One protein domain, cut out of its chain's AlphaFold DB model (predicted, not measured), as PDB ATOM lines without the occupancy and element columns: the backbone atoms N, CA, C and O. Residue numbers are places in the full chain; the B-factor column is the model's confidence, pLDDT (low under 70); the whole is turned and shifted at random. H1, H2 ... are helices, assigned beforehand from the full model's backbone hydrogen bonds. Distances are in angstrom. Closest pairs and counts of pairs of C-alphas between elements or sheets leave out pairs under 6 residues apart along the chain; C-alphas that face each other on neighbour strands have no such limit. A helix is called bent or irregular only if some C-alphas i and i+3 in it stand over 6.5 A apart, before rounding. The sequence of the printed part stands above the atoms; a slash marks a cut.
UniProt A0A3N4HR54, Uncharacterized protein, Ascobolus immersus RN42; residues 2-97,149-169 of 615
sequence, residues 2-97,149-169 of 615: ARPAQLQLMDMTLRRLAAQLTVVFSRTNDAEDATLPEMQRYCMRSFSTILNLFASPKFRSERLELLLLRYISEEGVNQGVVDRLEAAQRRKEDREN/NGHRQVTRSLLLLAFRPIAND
ATOM      1  N   ALA A   2     215.677 237.149 188.272       81.81
ATOM      2  CA  ALA A   2     214.483 237.832 187.778       81.81
ATOM      3  C   ALA A   2     213.519 238.105 188.942       81.81
ATOM      4  O   ALA A   2     213.389 237.273 189.842       81.81
ATOM      5  N   ARG A   3     212.868 239.271 188.943       88.19
ATOM      6  CA  ARG A   3     211.854 239.608 189.955       88.19
ATOM      7  C   ARG A   3     210.533 238.884 189.666       88.19
ATOM      8  O   ARG A   3     210.262 238.598 188.500       88.19
ATOM      9  N   PRO A   4     209.673 238.650 190.677       90.56
ATOM     10  CA  PRO A   4     208.369 238.010 190.473       90.56
ATOM     11  C   PRO A   4     207.537 238.667 189.363       90.56
ATOM     12  O   PRO A   4     206.981 237.972 188.519       90.56
ATOM     13  N   ALA A   5     207.544 240.003 189.292       87.38
ATOM     14  CA  ALA A   5     206.827 240.743 188.259       87.38
ATOM     15  C   ALA A   5     207.373 240.491 186.838       87.38
ATOM     16  O   ALA A   5     206.603 240.360 185.890       87.38
ATOM     17  N   GLN A   6     208.696 240.358 186.683       86.25
ATOM     18  CA  GLN A   6     209.319 240.015 185.398       86.25
ATOM     19  C   GLN A   6     208.943 238.602 184.959       86.25
ATOM     20  O   GLN A   6     208.606 238.391 183.798       86.25
ATOM     21  N   LEU A   7     208.956 237.646 185.892       87.69
ATOM     22  CA  LEU A   7     208.537 236.270 185.618       87.69
ATOM     23  C   LEU A   7     207.066 236.212 185.194       87.69
ATOM     24  O   LEU A   7     206.735 235.506 184.245       87.69
ATOM     25  N   GLN A   8     206.204 237.002 185.835       89.69
ATOM     26  CA  GLN A   8     204.793 237.095 185.473       89.69
ATOM     27  C   GLN A   8     204.591 237.728 184.085       89.69
ATOM     28  O   GLN A   8     203.802 237.217 183.294       89.69
ATOM     29  N   LEU A   9     205.348 238.776 183.735       86.19
ATOM     30  CA  LEU A   9     205.333 239.356 182.383       86.19
ATOM     31  C   LEU A   9     205.765 238.341 181.319       86.19
ATOM     32  O   LEU A   9     205.147 238.255 180.255       86.19
ATOM     33  N   MET A  10     206.809 237.559 181.607       86.00
ATOM     34  CA  MET A  10     207.281 236.497 180.719       86.00
ATOM     35  C   MET A  10     206.219 235.405 180.539       86.00
ATOM     36  O   MET A  10     205.936 235.036 179.401       86.00
ATOM     37  N   ASP A  11     205.594 234.941 181.625       86.81
ATOM     38  CA  ASP A  11     204.522 233.935 181.583       86.81
ATOM     39  C   ASP A  11     203.324 234.420 180.756       86.81
ATOM     40  O   ASP A  11     202.896 233.743 179.822       86.81
ATOM     41  N   MET A  12     202.829 235.635 181.012       84.44
ATOM     42  CA  MET A  12     201.705 236.204 180.258       84.44
ATOM     43  C   MET A  12     202.024 236.354 178.768       84.44
ATOM     44  O   MET A  12     201.184 236.057 177.916       84.44
ATOM     45  N   THR A  13     203.250 236.771 178.437       83.88
ATOM     46  CA  THR A  13     203.698 236.897 177.044       83.88
ATOM     47  C   THR A  13     203.732 235.538 176.349       83.88
ATOM     48  O   THR A  13     203.293 235.421 175.206       83.88
ATOM     49  N   LEU A  14     204.190 234.493 177.040       82.31
ATOM     50  CA  LEU A  14     204.225 233.135 176.498       82.31
ATOM     51  C   LEU A  14     202.836 232.522 176.352       82.31
ATOM     52  O   LEU A  14     202.571 231.887 175.335       82.31
ATOM     53  N   ARG A  15     201.925 232.752 177.303       84.56
ATOM     54  CA  ARG A  15     200.519 232.338 177.168       84.56
ATOM     55  C   ARG A  15     199.851 233.013 175.975       84.56
ATOM     56  O   ARG A  15     199.134 232.356 175.226       84.56
ATOM     57  N   ARG A  16     200.120 234.305 175.759       83.69
ATOM     58  CA  ARG A  16     199.611 235.037 174.592       83.69
ATOM     59  C   ARG A  16     200.194 234.498 173.286       83.69
ATOM     60  O   ARG A  16     199.436 234.304 172.342       83.69
ATOM     61  N   LEU A  17     201.497 234.206 173.246       83.25
ATOM     62  CA  LEU A  17     202.122 233.541 172.100       83.25
ATOM     63  C   LEU A  17     201.463 232.183 171.830       83.25
ATOM     64  O   LEU A  17     201.113 231.900 170.690       83.25
ATOM     65  N   ALA A  18     201.247 231.366 172.864       80.50
ATOM     66  CA  ALA A  18     200.589 230.072 172.725       80.50
ATOM     67  C   ALA A  18     199.171 230.220 172.151       80.50
ATOM     68  O   ALA A  18     198.832 229.528 171.200       80.50
ATOM     69  N   ALA A  19     198.377 231.172 172.651       83.69
ATOM     70  CA  ALA A  19     197.046 231.453 172.117       83.69
ATOM     71  C   ALA A  19     197.085 231.900 170.642       83.69
ATOM     72  O   ALA A  19     196.284 231.427 169.837       83.69
ATOM     73  N   GLN A  20     198.033 232.768 170.269       83.38
ATOM     74  CA  GLN A  20     198.218 233.208 168.881       83.38
ATOM     75  C   GLN A  20     198.597 232.046 167.963       83.38
ATOM     76  O   GLN A  20     197.997 231.888 166.902       83.38
ATOM     77  N   LEU A  21     199.540 231.202 168.385       81.38
ATOM     78  CA  LEU A  21     199.933 230.018 167.627       81.38
ATOM     79  C   LEU A  21     198.758 229.052 167.467       81.38
ATOM     80  O   LEU A  21     198.529 228.587 166.357       81.38
ATOM     81  N   THR A  22     197.956 228.817 168.510       83.50
ATOM     82  CA  THR A  22     196.741 227.990 168.416       83.50
ATOM     83  C   THR A  22     195.756 228.526 167.376       83.50
ATOM     84  O   THR A  22     195.192 227.742 166.616       83.50
ATOM     85  N   VAL A  23     195.557 229.847 167.298       82.31
ATOM     86  CA  VAL A  23     194.689 230.458 166.273       82.31
ATOM     87  C   VAL A  23     195.257 230.246 164.875       82.31
ATOM     88  O   VAL A  23     194.495 229.910 163.970       82.31
ATOM     89  N   VAL A  24     196.570 230.414 164.695       81.50
ATOM     90  CA  VAL A  24     197.223 230.160 163.404       81.50
ATOM     91  C   VAL A  24     197.040 228.695 163.010       81.50
ATOM     92  O   VAL A  24     196.463 228.441 161.961       81.50
ATOM     93  N   PHE A  25     197.382 227.750 163.892       78.06
ATOM     94  CA  PHE A  25     197.196 226.309 163.676       78.06
ATOM     95  C   PHE A  25     195.739 225.900 163.421       78.06
ATOM     96  O   PHE A  25     195.481 224.936 162.715       78.06
ATOM     97  N   SER A  26     194.763 226.618 163.976       80.62
ATOM     98  CA  SER A  26     193.345 226.313 163.733       80.62
ATOM     99  C   SER A  26     192.865 226.777 162.354       80.62
ATOM    100  O   SER A  26     191.834 226.311 161.877       80.62
ATOM    101  N   ARG A  27     193.579 227.713 161.713       79.69
ATOM    102  CA  ARG A  27     193.270 228.222 160.367       79.69
ATOM    103  C   ARG A  27     193.945 227.419 159.256       79.69
ATOM    104  O   ARG A  27     193.569 227.576 158.101       79.69
ATOM    105  N   THR A  28     194.933 226.591 159.583       65.94
ATOM    106  CA  THR A  28     195.841 225.973 158.605       65.94
ATOM    107  C   THR A  28     195.311 224.702 157.947       65.94
ATOM    108  O   THR A  28     196.090 224.023 157.291       65.94
ATOM    109  N   ASN A  29     194.026 224.361 158.076       61.94
ATOM    110  CA  ASN A  29     193.511 223.132 157.459       61.94
ATOM    111  C   ASN A  29     193.619 223.118 155.916       61.94
ATOM    112  O   ASN A  29     193.577 222.031 155.358       61.94
ATOM    113  N   ASP A  30     193.822 224.268 155.248       56.19
ATOM    114  CA  ASP A  30     193.781 224.355 153.774       56.19
ATOM    115  C   ASP A  30     194.972 225.082 153.093       56.19
ATOM    116  O   ASP A  30     194.969 225.229 151.872       56.19
ATOM    117  N   ALA A  31     196.001 225.557 153.813       53.31
ATOM    118  CA  ALA A  31     197.135 226.273 153.190       53.31
ATOM    119  C   ALA A  31     198.437 226.184 154.014       53.31
ATOM    120  O   ALA A  31     198.732 227.059 154.831       53.31
ATOM    121  N   GLU A  32     199.230 225.131 153.799       58.66
ATOM    122  CA  GLU A  32     200.463 224.868 154.561       58.66
ATOM    123  C   GLU A  32     201.567 225.922 154.318       58.66
ATOM    124  O   GLU A  32     202.226 226.346 155.269       58.66
ATOM    125  N   ASP A  33     201.700 226.465 153.102       59.94
ATOM    126  CA  ASP A  33     202.861 227.299 152.735       59.94
ATOM    127  C   ASP A  33     202.828 228.749 153.259       59.94
ATOM    128  O   ASP A  33     203.874 229.356 153.496       59.94
ATOM    129  N   ALA A  34     201.648 229.333 153.499       61.09
ATOM    130  CA  ALA A  34     201.541 230.736 153.926       61.09
ATOM    131  C   ALA A  34     201.702 230.940 155.448       61.09
ATOM    132  O   ALA A  34     201.843 232.068 155.925       61.09
ATOM    133  N   THR A  35     201.672 229.858 156.227       71.75
ATOM    134  CA  THR A  35     201.446 229.915 157.682       71.75
ATOM    135  C   THR A  35     202.743 229.876 158.487       71.75
ATOM    136  O   THR A  35     202.859 230.534 159.527       71.75
ATOM    137  N   LEU A  36     203.770 229.200 157.962       72.50
ATOM    138  CA  LEU A  36     205.081 229.084 158.598       72.50
ATOM    139  C   LEU A  36     205.784 230.444 158.800       72.50
ATOM    140  O   LEU A  36     206.269 230.692 159.914       72.50
ATOM    141  N   PRO A  37     205.801 231.377 157.821       76.12
ATOM    142  CA  PRO A  37     206.409 232.691 158.024       76.12
ATOM    143  C   PRO A  37     205.684 233.513 159.096       76.12
ATOM    144  O   PRO A  37     206.328 234.212 159.882       76.12
ATOM    145  N   GLU A  38     204.353 233.421 159.172       76.75
ATOM    146  CA  GLU A  38     203.563 234.156 160.164       76.75
ATOM    147  C   GLU A  38     203.815 233.617 161.583       76.75
ATOM    148  O   GLU A  38     204.084 234.394 162.505       76.75
ATOM    149  N   MET A  39     203.860 232.289 161.752       76.62
ATOM    150  CA  MET A  39     204.249 231.654 163.016       76.62
ATOM    151  C   MET A  39     205.659 232.056 163.451       76.62
ATOM    152  O   MET A  39     205.877 232.430 164.608       76.62
ATOM    153  N   GLN A  40     206.623 232.015 162.526       74.75
ATOM    154  CA  GLN A  40     208.001 232.401 162.810       74.75
ATOM    155  C   GLN A  40     208.082 233.861 163.270       74.75
ATOM    156  O   GLN A  40     208.785 234.153 164.240       74.75
ATOM    157  N   ARG A  41     207.326 234.776 162.646       76.06
ATOM    158  CA  ARG A  41     207.252 236.185 163.072       76.06
ATOM    159  C   ARG A  41     206.698 236.326 164.493       76.06
ATOM    160  O   ARG A  41     207.314 237.028 165.301       76.06
ATOM    161  N   TYR A  42     205.595 235.651 164.835       79.81
ATOM    162  CA  TYR A  42     205.019 235.694 166.189       79.81
ATOM    163  C   TYR A  42     205.986 235.171 167.252       79.81
ATOM    164  O   TYR A  42     206.207 235.832 168.276       79.81
ATOM    165  N   CYS A  43     206.615 234.025 166.976       76.19
ATOM    166  CA  CYS A  43     207.642 233.443 167.828       76.19
ATOM    167  C   CYS A  43     208.803 234.420 168.018       76.19
ATOM    168  O   CYS A  43     209.108 234.777 169.150       76.19
ATOM    169  N   MET A  44     209.405 234.924 166.937       74.06
ATOM    170  CA  MET A  44     210.570 235.812 167.010       74.06
ATOM    171  C   MET A  44     210.279 237.121 167.754       74.06
ATOM    172  O   MET A  44     211.115 237.569 168.538       74.06
ATOM    173  N   ARG A  45     209.096 237.723 167.569       77.12
ATOM    174  CA  ARG A  45     208.697 238.954 168.278       77.12
ATOM    175  C   ARG A  45     208.514 238.728 169.773       77.12
ATOM    176  O   ARG A  45     209.070 239.472 170.586       77.12
ATOM    177  N   SER A  46     207.770 237.688 170.141       77.44
ATOM    178  CA  SER A  46     207.542 237.331 171.546       77.44
ATOM    179  C   SER A  46     208.862 236.984 172.226       77.44
ATOM    180  O   SER A  46     209.154 237.453 173.326       77.44
ATOM    181  N   PHE A  47     209.717 236.254 171.512       76.44
ATOM    182  CA  PHE A  47     211.031 235.871 171.986       76.44
ATOM    183  C   PHE A  47     211.964 237.068 172.188       76.44
ATOM    184  O   PHE A  47     212.591 237.209 173.238       76.44
ATOM    185  N   SER A  48     212.015 237.969 171.206       76.25
ATOM    186  CA  SER A  48     212.769 239.220 171.291       76.25
ATOM    187  C   SER A  48     212.299 240.068 172.472       76.25
ATOM    188  O   SER A  48     213.126 240.572 173.224       76.25
ATOM    189  N   THR A  49     210.987 240.164 172.700       76.44
ATOM    190  CA  THR A  49     210.423 240.916 173.832       76.44
ATOM    191  C   THR A  49     210.854 240.306 175.165       76.44
ATOM    192  O   THR A  49     211.351 241.011 176.044       76.44
ATOM    193  N   ILE A  50     210.754 238.983 175.301       75.12
ATOM    194  CA  ILE A  50     211.170 238.276 176.514       75.12
ATOM    195  C   ILE A  50     212.660 238.482 176.787       75.12
ATOM    196  O   ILE A  50     213.016 238.851 177.902       75.12
ATOM    197  N   LEU A  51     213.535 238.305 175.794       72.94
ATOM    198  CA  LEU A  51     214.978 238.450 176.009       72.94
ATOM    199  C   LEU A  51     215.426 239.891 176.213       72.94
ATOM    200  O   LEU A  51     216.182 240.191 177.137       72.94
ATOM    201  N   ASN A  52     215.013 240.769 175.305       75.50
ATOM    202  CA  ASN A  52     215.594 242.098 175.183       75.50
ATOM    203  C   ASN A  52     214.948 243.093 176.143       75.50
ATOM    204  O   ASN A  52     215.599 244.071 176.523       75.50
ATOM    205  N   LEU A  53     213.702 242.838 176.555       83.62
ATOM    206  CA  LEU A  53     212.996 243.663 177.524       83.62
ATOM    207  C   LEU A  53     212.952 242.980 178.892       83.62
ATOM    208  O   LEU A  53     213.609 243.456 179.811       83.62
ATOM    209  N   PHE A  54     212.241 241.860 179.038       84.75
ATOM    210  CA  PHE A  54     211.932 241.320 180.372       84.75
ATOM    211  C   PHE A  54     213.112 240.628 181.062       84.75
ATOM    212  O   PHE A  54     213.304 240.804 182.262       84.75
ATOM    213  N   ALA A  55     213.937 239.893 180.315       77.12
ATOM    214  CA  ALA A  55     215.141 239.240 180.829       77.12
ATOM    215  C   ALA A  55     216.371 240.164 180.820       77.12
ATOM    216  O   ALA A  55     217.447 239.791 181.297       77.12
ATOM    217  N   SER A  56     216.235 241.381 180.285       82.12
ATOM    218  CA  SER A  56     217.352 242.307 180.181       82.12
ATOM    219  C   SER A  56     217.764 242.819 181.558       82.12
ATOM    220  O   SER A  56     216.953 243.406 182.275       82.12
ATOM    221  N   PRO A  57     219.056 242.745 181.924       74.56
ATOM    222  CA  PRO A  57     219.535 243.267 183.202       74.56
ATOM    223  C   PRO A  57     219.430 244.798 183.305       74.56
ATOM    224  O   PRO A  57     219.700 245.352 184.374       74.56
ATOM    225  N   LYS A  58     219.100 245.487 182.200       78.38
ATOM    226  CA  LYS A  58     218.828 246.932 182.153       78.38
ATOM    227  C   LYS A  58     217.381 247.266 182.519       78.38
ATOM    228  O   LYS A  58     217.114 248.388 182.942       78.38
ATOM    229  N   PHE A  59     216.462 246.313 182.394       80.88
ATOM    230  CA  PHE A  59     215.070 246.486 182.775       80.88
ATOM    231  C   PHE A  59     214.944 246.320 184.294       80.88
ATOM    232  O   PHE A  59     214.685 245.243 184.813       80.88
ATOM    233  N   ARG A  60     215.262 247.395 185.027       82.06
ATOM    234  CA  ARG A  60     215.304 247.411 186.503       82.06
ATOM    235  C   ARG A  60     214.197 248.238 187.146       82.06
ATOM    236  O   ARG A  60     214.131 248.316 188.372       82.06
ATOM    237  N   SER A  61     213.294 248.820 186.365       89.06
ATOM    238  CA  SER A  61     212.214 249.643 186.907       89.06
ATOM    239  C   SER A  61     211.044 248.774 187.368       89.06
ATOM    240  O   SER A  61     210.262 248.296 186.556       89.06
ATOM    241  N   GLU A  62     210.913 248.599 188.683       88.12
ATOM    242  CA  GLU A  62     209.773 247.900 189.298       88.12
ATOM    243  C   GLU A  62     208.447 248.595 188.970       88.12
ATOM    244  O   GLU A  62     207.456 247.952 188.643       88.12
ATOM    245  N   ARG A  63     208.443 249.934 188.955       85.06
ATOM    246  CA  ARG A  63     207.263 250.717 188.572       85.06
ATOM    247  C   ARG A  63     206.830 250.431 187.136       85.06
ATOM    248  O   ARG A  63     205.637 250.363 186.871       85.06
ATOM    249  N   LEU A  64     207.785 250.271 186.217       83.50
ATOM    250  CA  LEU A  64     207.483 249.937 184.826       83.50
ATOM    251  C   LEU A  64     207.013 248.486 184.691       83.50
ATOM    252  O   LEU A  64     206.093 248.230 183.929       83.50
ATOM    253  N   GLU A  65     207.587 247.558 185.461       88.38
ATOM    254  CA  GLU A  65     207.123 246.166 185.534       88.38
ATOM    255  C   GLU A  65     205.668 246.074 185.988       88.38
ATOM    256  O   GLU A  65     204.854 245.456 185.309       88.38
ATOM    257  N   LEU A  66     205.325 246.738 187.093       86.62
ATOM    258  CA  LEU A  66     203.960 246.769 187.614       86.62
ATOM    259  C   LEU A  66     202.999 247.485 186.662       86.62
ATOM    260  O   LEU A  66     201.858 247.058 186.521       86.62
ATOM    261  N   LEU A  67     203.451 248.544 185.981       85.19
ATOM    262  CA  LEU A  67     202.642 249.242 184.985       85.19
ATOM    263  C   LEU A  67     202.368 248.357 183.769       85.19
ATOM    264  O   LEU A  67     201.230 248.307 183.320       85.19
ATOM    265  N   LEU A  68     203.372 247.635 183.265       85.94
ATOM    266  CA  LEU A  68     203.185 246.683 182.170       85.94
ATOM    267  C   LEU A  68     202.301 245.512 182.591       85.94
ATOM    268  O   LEU A  68     201.436 245.119 181.820       85.94
ATOM    269  N   LEU A  69     202.470 244.985 183.807       85.94
ATOM    270  CA  LEU A  69     201.598 243.930 184.322       85.94
ATOM    271  C   LEU A  69     200.162 244.406 184.386       85.94
ATOM    272  O   LEU A  69     199.289 243.745 183.842       85.94
ATOM    273  N   ARG A  70     199.942 245.580 184.979       85.88
ATOM    274  CA  ARG A  70     198.626 246.200 185.063       85.88
ATOM    275  C   ARG A  70     198.034 246.401 183.674       85.88
ATOM    276  O   ARG A  70     196.922 245.955 183.437       85.88
ATOM    277  N   TYR A  71     198.810 246.969 182.752       83.19
ATOM    278  CA  TYR A  71     198.387 247.192 181.375       83.19
ATOM    279  C   TYR A  71     198.039 245.890 180.654       83.19
ATOM    280  O   TYR A  71     197.095 245.875 179.890       83.19
ATOM    281  N   ILE A  72     198.761 244.790 180.880       79.31
ATOM    282  CA  ILE A  72     198.465 243.499 180.236       79.31
ATOM    283  C   ILE A  72     197.304 242.775 180.945       79.31
ATOM    284  O   ILE A  72     196.580 242.018 180.305       79.31
ATOM    285  N   SER A  73     197.120 242.991 182.252       79.94
ATOM    286  CA  SER A  73     196.084 242.346 183.070       79.94
ATOM    287  C   SER A  73     194.732 243.063 183.078       79.94
ATOM    288  O   SER A  73     193.738 242.447 183.448       79.94
ATOM    289  N   GLU A  74     194.681 244.354 182.737       85.69
ATOM    290  CA  GLU A  74     193.433 245.119 182.729       85.69
ATOM    291  C   GLU A  74     192.513 244.605 181.610       85.69
ATOM    292  O   GLU A  74     192.758 244.814 180.423       85.69
ATOM    293  N   GLU A  75     191.427 243.927 181.992       65.94
ATOM    294  CA  GLU A  75     190.336 243.596 181.076       65.94
ATOM    295  C   GLU A  75     189.793 244.893 180.465       65.94
ATOM    296  O   GLU A  75     189.299 245.773 181.168       65.94
ATOM    297  N   GLY A  76     189.939 245.039 179.148       66.31
ATOM    298  CA  GLY A  76     189.615 246.280 178.447       66.31
ATOM    299  C   GLY A  76     190.820 247.064 177.934       66.31
ATOM    300  O   GLY A  76     190.625 248.191 177.468       66.31
ATOM    301  N   VAL A  77     192.039 246.486 177.920       63.72
ATOM    302  CA  VAL A  77     193.073 246.934 176.966       63.72
ATOM    303  C   VAL A  77     192.382 247.118 175.633       63.72
ATOM    304  O   VAL A  77     191.761 246.186 175.125       63.72
ATOM    305  N   ASN A  78     192.418 248.343 175.112       63.12
ATOM    306  CA  ASN A  78     191.712 248.690 173.896       63.12
ATOM    307  C   ASN A  78     192.317 247.856 172.763       63.12
ATOM    308  O   ASN A  78     193.321 248.247 172.170       63.12
ATOM    309  N   GLN A  79     191.740 246.679 172.514       69.25
ATOM    310  CA  GLN A  79     192.232 245.718 171.537       69.25
ATOM    311  C   GLN A  79     192.321 246.399 170.170       69.25
ATOM    312  O   GLN A  79     193.299 246.221 169.465       69.25
ATOM    313  N   GLY A  80     191.423 247.349 169.888       71.94
ATOM    314  CA  GLY A  80     191.498 248.201 168.705       71.94
ATOM    315  C   GLY A  80     192.729 249.119 168.634       71.94
ATOM    316  O   GLY A  80     193.132 249.501 167.542       71.94
ATOM    317  N   VAL A  81     193.356 249.520 169.743       66.81
ATOM    318  CA  VAL A  81     194.667 250.209 169.726       66.81
ATOM    319  C   VAL A  81     195.788 249.218 169.429       66.81
ATOM    320  O   VAL A  81     196.644 249.520 168.603       66.81
ATOM    321  N   VAL A  82     195.761 248.039 170.051       67.31
ATOM    322  CA  VAL A  82     196.745 246.974 169.812       67.31
ATOM    323  C   VAL A  82     196.701 246.524 168.351       67.31
ATOM    324  O   VAL A  82     197.731 246.541 167.688       67.31
ATOM    325  N   ASP A  83     195.513 246.254 167.813       74.69
ATOM    326  CA  ASP A  83     195.295 245.855 166.422       74.69
ATOM    327  C   ASP A  83     195.730 246.955 165.444       74.69
ATOM    328  O   ASP A  83     196.349 246.672 164.421       74.69
ATOM    329  N   ARG A  84     195.467 248.235 165.761       68.94
ATOM    330  CA  ARG A  84     195.924 249.371 164.937       68.94
ATOM    331  C   ARG A  84     197.442 249.518 164.942       68.94
ATOM    332  O   ARG A  84     198.012 249.818 163.894       68.94
ATOM    333  N   LEU A  85     198.095 249.309 166.085       66.19
ATOM    334  CA  LEU A  85     199.556 249.319 166.184       66.19
ATOM    335  C   LEU A  85     200.167 248.117 165.457       66.19
ATOM    336  O   LEU A  85     201.128 248.290 164.713       66.19
ATOM    337  N   GLU A  86     199.586 246.925 165.599       73.62
ATOM    338  CA  GLU A  86     200.014 245.728 164.872       73.62
ATOM    339  C   GLU A  86     199.844 245.901 163.354       73.62
ATOM    340  O   GLU A  86     200.761 245.584 162.597       73.62
ATOM    341  N   ALA A  87     198.724 246.471 162.899       76.44
ATOM    342  CA  ALA A  87     198.491 246.778 161.490       76.44
ATOM    343  C   ALA A  87     199.459 247.848 160.956       76.44
ATOM    344  O   ALA A  87     199.962 247.721 159.840       76.44
ATOM    345  N   ALA A  88     199.754 248.888 161.742       75.12
ATOM    346  CA  ALA A  88     200.741 249.903 161.379       75.12
ATOM    347  C   ALA A  88     202.158 249.313 161.279       75.12
ATOM    348  O   ALA A  88     202.888 249.632 160.341       75.12
ATOM    349  N   GLN A  89     202.522 248.417 162.200       75.69
ATOM    350  CA  GLN A  89     203.798 247.704 162.183       75.69
ATOM    351  C   GLN A  89     203.913 246.786 160.957       75.69
ATOM    352  O   GLN A  89     204.942 246.814 160.292       75.69
ATOM    353  N   ARG A  90     202.857 246.023 160.621       77.12
ATOM    354  CA  ARG A  90     202.809 245.181 159.406       77.12
ATOM    355  C   ARG A  90     203.067 246.016 158.152       77.12
ATOM    356  O   ARG A  90     203.997 245.725 157.420       77.12
ATOM    357  N   ARG A  91     202.365 247.146 157.996       79.81
ATOM    358  CA  ARG A  91     202.585 248.080 156.873       79.81
ATOM    359  C   ARG A  91     204.012 248.623 156.801       79.81
ATOM    360  O   ARG A  91     204.476 248.945 155.714       79.81
ATOM    361  N   LYS A  92     204.685 248.801 157.942       81.69
ATOM    362  CA  LYS A  92     206.085 249.242 157.973       81.69
ATOM    363  C   LYS A  92     207.019 248.139 157.475       81.69
ATOM    364  O   LYS A  92     207.879 248.423 156.656       81.69
ATOM    365  N   GLU A  93     206.831 246.915 157.957       75.00
ATOM    366  CA  GLU A  93     207.620 245.753 157.535       75.00
ATOM    367  C   GLU A  93     207.403 245.428 156.053       75.00
ATOM    368  O   GLU A  93     208.367 245.136 155.357       75.00
ATOM    369  N   ASP A  94     206.168 245.537 155.555       82.19
ATOM    370  CA  ASP A  94     205.859 245.323 154.138       82.19
ATOM    371  C   ASP A  94     206.586 246.355 153.257       82.19
ATOM    372  O   ASP A  94     207.235 245.977 152.291       82.19
ATOM    373  N   ARG A  95     206.611 247.636 153.659       80.94
ATOM    374  CA  ARG A  95     207.396 248.676 152.964       80.94
ATOM    375  C   ARG A  95     208.900 248.411 152.988       80.94
ATOM    376  O   ARG A  95     209.558 248.587 151.975       80.94
ATOM    377  N   GLU A  96     209.441 247.995 154.136       80.38
ATOM    378  CA  GLU A  96     210.869 247.662 154.262       80.38
ATOM    379  C   GLU A  96     211.261 246.458 153.384       80.38
ATOM    380  O   GLU A  96     212.406 246.384 152.943       80.38
ATOM    381  N   ASN A  97     210.323 245.541 153.116       74.50
ATOM    382  CA  ASN A  97     210.531 244.430 152.188       74.50
ATOM    383  C   ASN A  97     210.396 244.874 150.722       74.50
ATOM    384  O   ASN A  97     211.236 244.497 149.914       74.50
ATOM    385  N   ASN A 149     222.650 232.979 166.246       34.28
ATOM    386  CA  ASN A 149     223.164 231.726 166.833       34.28
ATOM    387  C   ASN A 149     223.410 231.805 168.351       34.28
ATOM    388  O   ASN A 149     223.002 230.895 169.074       34.28
ATOM    389  N   GLY A 150     223.974 232.911 168.849       34.72
ATOM    390  CA  GLY A 150     224.136 233.150 170.291       34.72
ATOM    391  C   GLY A 150     222.797 233.388 171.001       34.72
ATOM    392  O   GLY A 150     222.556 232.837 172.078       34.72
ATOM    393  N   HIS A 151     221.860 234.106 170.357       34.88
ATOM    394  CA  HIS A 151     220.496 234.215 170.879       34.88
ATOM    395  C   HIS A 151     219.824 232.844 170.951       34.88
ATOM    396  O   HIS A 151     219.217 232.571 171.970       34.88
ATOM    397  N   ARG A 152     219.982 231.941 169.970       38.38
ATOM    398  CA  ARG A 152     219.317 230.621 169.965       38.38
ATOM    399  C   ARG A 152     219.590 229.784 171.224       38.38
ATOM    400  O   ARG A 152     218.672 229.117 171.698       38.38
ATOM    401  N   GLN A 153     220.794 229.827 171.798       37.28
ATOM    402  CA  GLN A 153     221.126 229.072 173.019       37.28
ATOM    403  C   GLN A 153     220.510 229.689 174.288       37.28
ATOM    404  O   GLN A 153     219.881 228.981 175.083       37.28
ATOM    405  N   VAL A 154     220.580 231.016 174.437       38.16
ATOM    406  CA  VAL A 154     219.910 231.755 175.528       38.16
ATOM    407  C   VAL A 154     218.384 231.656 175.393       38.16
ATOM    408  O   VAL A 154     217.661 231.470 176.372       38.16
ATOM    409  N   THR A 155     217.896 231.691 174.152       38.56
ATOM    410  CA  THR A 155     216.498 231.566 173.756       38.56
ATOM    411  C   THR A 155     215.906 230.247 174.201       38.56
ATOM    412  O   THR A 155     214.882 230.190 174.878       38.56
ATOM    413  N   ARG A 156     216.591 229.163 173.862       39.62
ATOM    414  CA  ARG A 156     216.133 227.825 174.185       39.62
ATOM    415  C   ARG A 156     216.240 227.522 175.696       39.62
ATOM    416  O   ARG A 156     215.363 226.846 176.227       39.62
ATOM    417  N   SER A 157     217.228 228.087 176.401       38.78
ATOM    418  CA  SER A 157     217.358 227.973 177.868       38.78
ATOM    419  C   SER A 157     216.175 228.613 178.608       38.78
ATOM    420  O   SER A 157     215.690 228.090 179.612       38.78
ATOM    421  N   LEU A 158     215.666 229.733 178.086       39.44
ATOM    422  CA  LEU A 158     214.517 230.441 178.651       39.44
ATOM    423  C   LEU A 158     213.169 229.817 178.254       39.44
ATOM    424  O   LEU A 158     212.249 229.842 179.070       39.44
ATOM    425  N   LEU A 159     213.066 229.177 177.079       41.53
ATOM    426  CA  LEU A 159     211.905 228.346 176.716       41.53
ATOM    427  C   LEU A 159     211.714 227.202 177.727       41.53
ATOM    428  O   LEU A 159     210.622 227.020 178.251       41.53
ATOM    429  N   LEU A 160     212.776 226.473 178.077       41.44
ATOM    430  CA  LEU A 160     212.686 225.344 179.013       41.44
ATOM    431  C   LEU A 160     212.309 225.766 180.440       41.44
ATOM    432  O   LEU A 160     211.549 225.066 181.106       41.44
ATOM    433  N   LEU A 161     212.793 226.922 180.906       41.03
ATOM    434  CA  LEU A 161     212.400 227.467 182.209       41.03
ATOM    435  C   LEU A 161     210.933 227.904 182.240       41.03
ATOM    436  O   LEU A 161     210.281 227.742 183.270       41.03
ATOM    437  N   ALA A 162     210.410 228.418 181.127       42.00
ATOM    438  CA  ALA A 162     209.061 228.958 181.075       42.00
ATOM    439  C   ALA A 162     207.977 227.929 180.703       42.00
ATOM    440  O   ALA A 162     206.847 228.045 181.164       42.00
ATOM    441  N   PHE A 163     208.320 226.871 179.961       42.00
ATOM    442  CA  PHE A 163     207.425 225.733 179.704       42.00
ATOM    443  C   PHE A 163     207.430 224.684 180.829       42.00
ATOM    444  O   PHE A 163     206.624 223.756 180.807       42.00
ATOM    445  N   ARG A 164     208.295 224.830 181.843       43.31
ATOM    446  CA  ARG A 164     208.409 223.915 182.993       43.31
ATOM    447  C   ARG A 164     207.094 223.689 183.767       43.31
ATOM    448  O   ARG A 164     206.835 222.536 184.104       43.31
ATOM    449  N   PRO A 165     206.259 224.710 184.054       39.03
ATOM    450  CA  PRO A 165     204.976 224.503 184.733       39.03
ATOM    451  C   PRO A 165     203.983 223.763 183.831       39.03
ATOM    452  O   PRO A 165     203.412 222.761 184.239       39.03
ATOM    453  N   ILE A 166     203.893 224.173 182.562       40.88
ATOM    454  CA  ILE A 166     202.986 223.598 181.559       40.88
ATOM    455  C   ILE A 166     203.314 222.119 181.299       40.88
ATOM    456  O   ILE A 166     202.416 221.285 181.225       40.88
ATOM    457  N   ALA A 167     204.597 221.763 181.209       42.38
ATOM    458  CA  ALA A 167     205.034 220.379 181.034       42.38
ATOM    459  C   ALA A 167     204.721 219.502 182.261       42.38
ATOM    460  O   ALA A 167     204.388 218.328 182.105       42.38
ATOM    461  N   ASN A 168     204.793 220.061 183.475       40.28
ATOM    462  CA  ASN A 168     204.414 219.353 184.699       40.28
ATOM    463  C   ASN A 168     202.893 219.173 184.806       40.28
ATOM    464  O   ASN A 168     202.448 218.085 185.169       40.28
ATOM    465  N   ASP A 169     202.110 220.182 184.422       39.34
ATOM    466  CA  ASP A 169     200.644 220.122 184.410       39.34
ATOM    467  C   ASP A 169     200.131 219.129 183.354       39.34
ATOM    468  O   ASP A 169     199.255 218.310 183.637       39.34
TER     469      ASP A 169
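Overview. This is residues 2 to 97 and 149 to 169 of the 615 residues of an uncharacterized protein of Ascobolus immersus RN42 (UniProt A0A3N4HR54). Two long helices side by side, H1 and H2, make a helical hairpin at the core; H5 crosses it on one side, and on the opposite side short H3 packs on the beginning of H1 and leads to H4, which sticks out free. The printed part has 117 residues, with five named helices in the order H1 to H5, no named strand, and the class all helix. It is only just compact, close to loose, with a radius of gyration of the C-alphas of 15.7 A and spans of 43 by 33 by 30 A.

Along the chain. Find C-alpha 4 at (208.369, 238.010, 190.473); from there H1 runs through residues 4 to 27, 35.1 A. Next come H2, residues 35 to 54, 27.5 A, and H3, residues 62 to 73, 16.0 A. H4, residues 79 to 97, begins at (192.232, 245.718, 171.537) and is 26.7 A long. H5, residues 149 to 169, 30.8 A, ends at C-alpha 169, (200.644, 220.122, 184.410); it is irregular, with C-alphas 162 and 165 7.1 A apart, and has a kink of 40 degrees near residue 163.

Arrangement. Start at H1, the hub. It touches H2 at a shallow tilt of 4 degrees, opposite ways; look at the closest C-alphas, Gln 6 and Phe 54, 5.8 A apart. With residues 5 to 12 alone H1 touches H3, the same way at a shallow tilt of 31 degrees, closest at the C-alphas of Ala 5 and Glu 65, 6.1 A. H1 and H5 only just touch, with 3 pairs of C-alphas within 8 A, about perpendicular at 88 degrees; the closest are those of Asp 11 and Ala 162, 6.8 A. H2 and H5 are close but not clearly touching, the C-alphas of Phe 47 and Thr 155 being closest at 7.2 A. H4 touches no helix. Each O i to N i+4 pair is within hydrogen-bond range in H1, H2, H3 and H4, and 13 of 17 are in H5.

Size, cuts and confidence. The C-alphas farthest apart are those of Asp 30 and Arg 63, 45.7 A. Residues 98 to 148 are not printed; C-alphas 97 and 149 are 23.1 A apart across the cut. Of the links printed whole, H3 to H4 is tight and the other two are short. The mean pLDDT of the printed part is 71.0; 37 residues are under 70, among them 28 to 34 and 149 to 169.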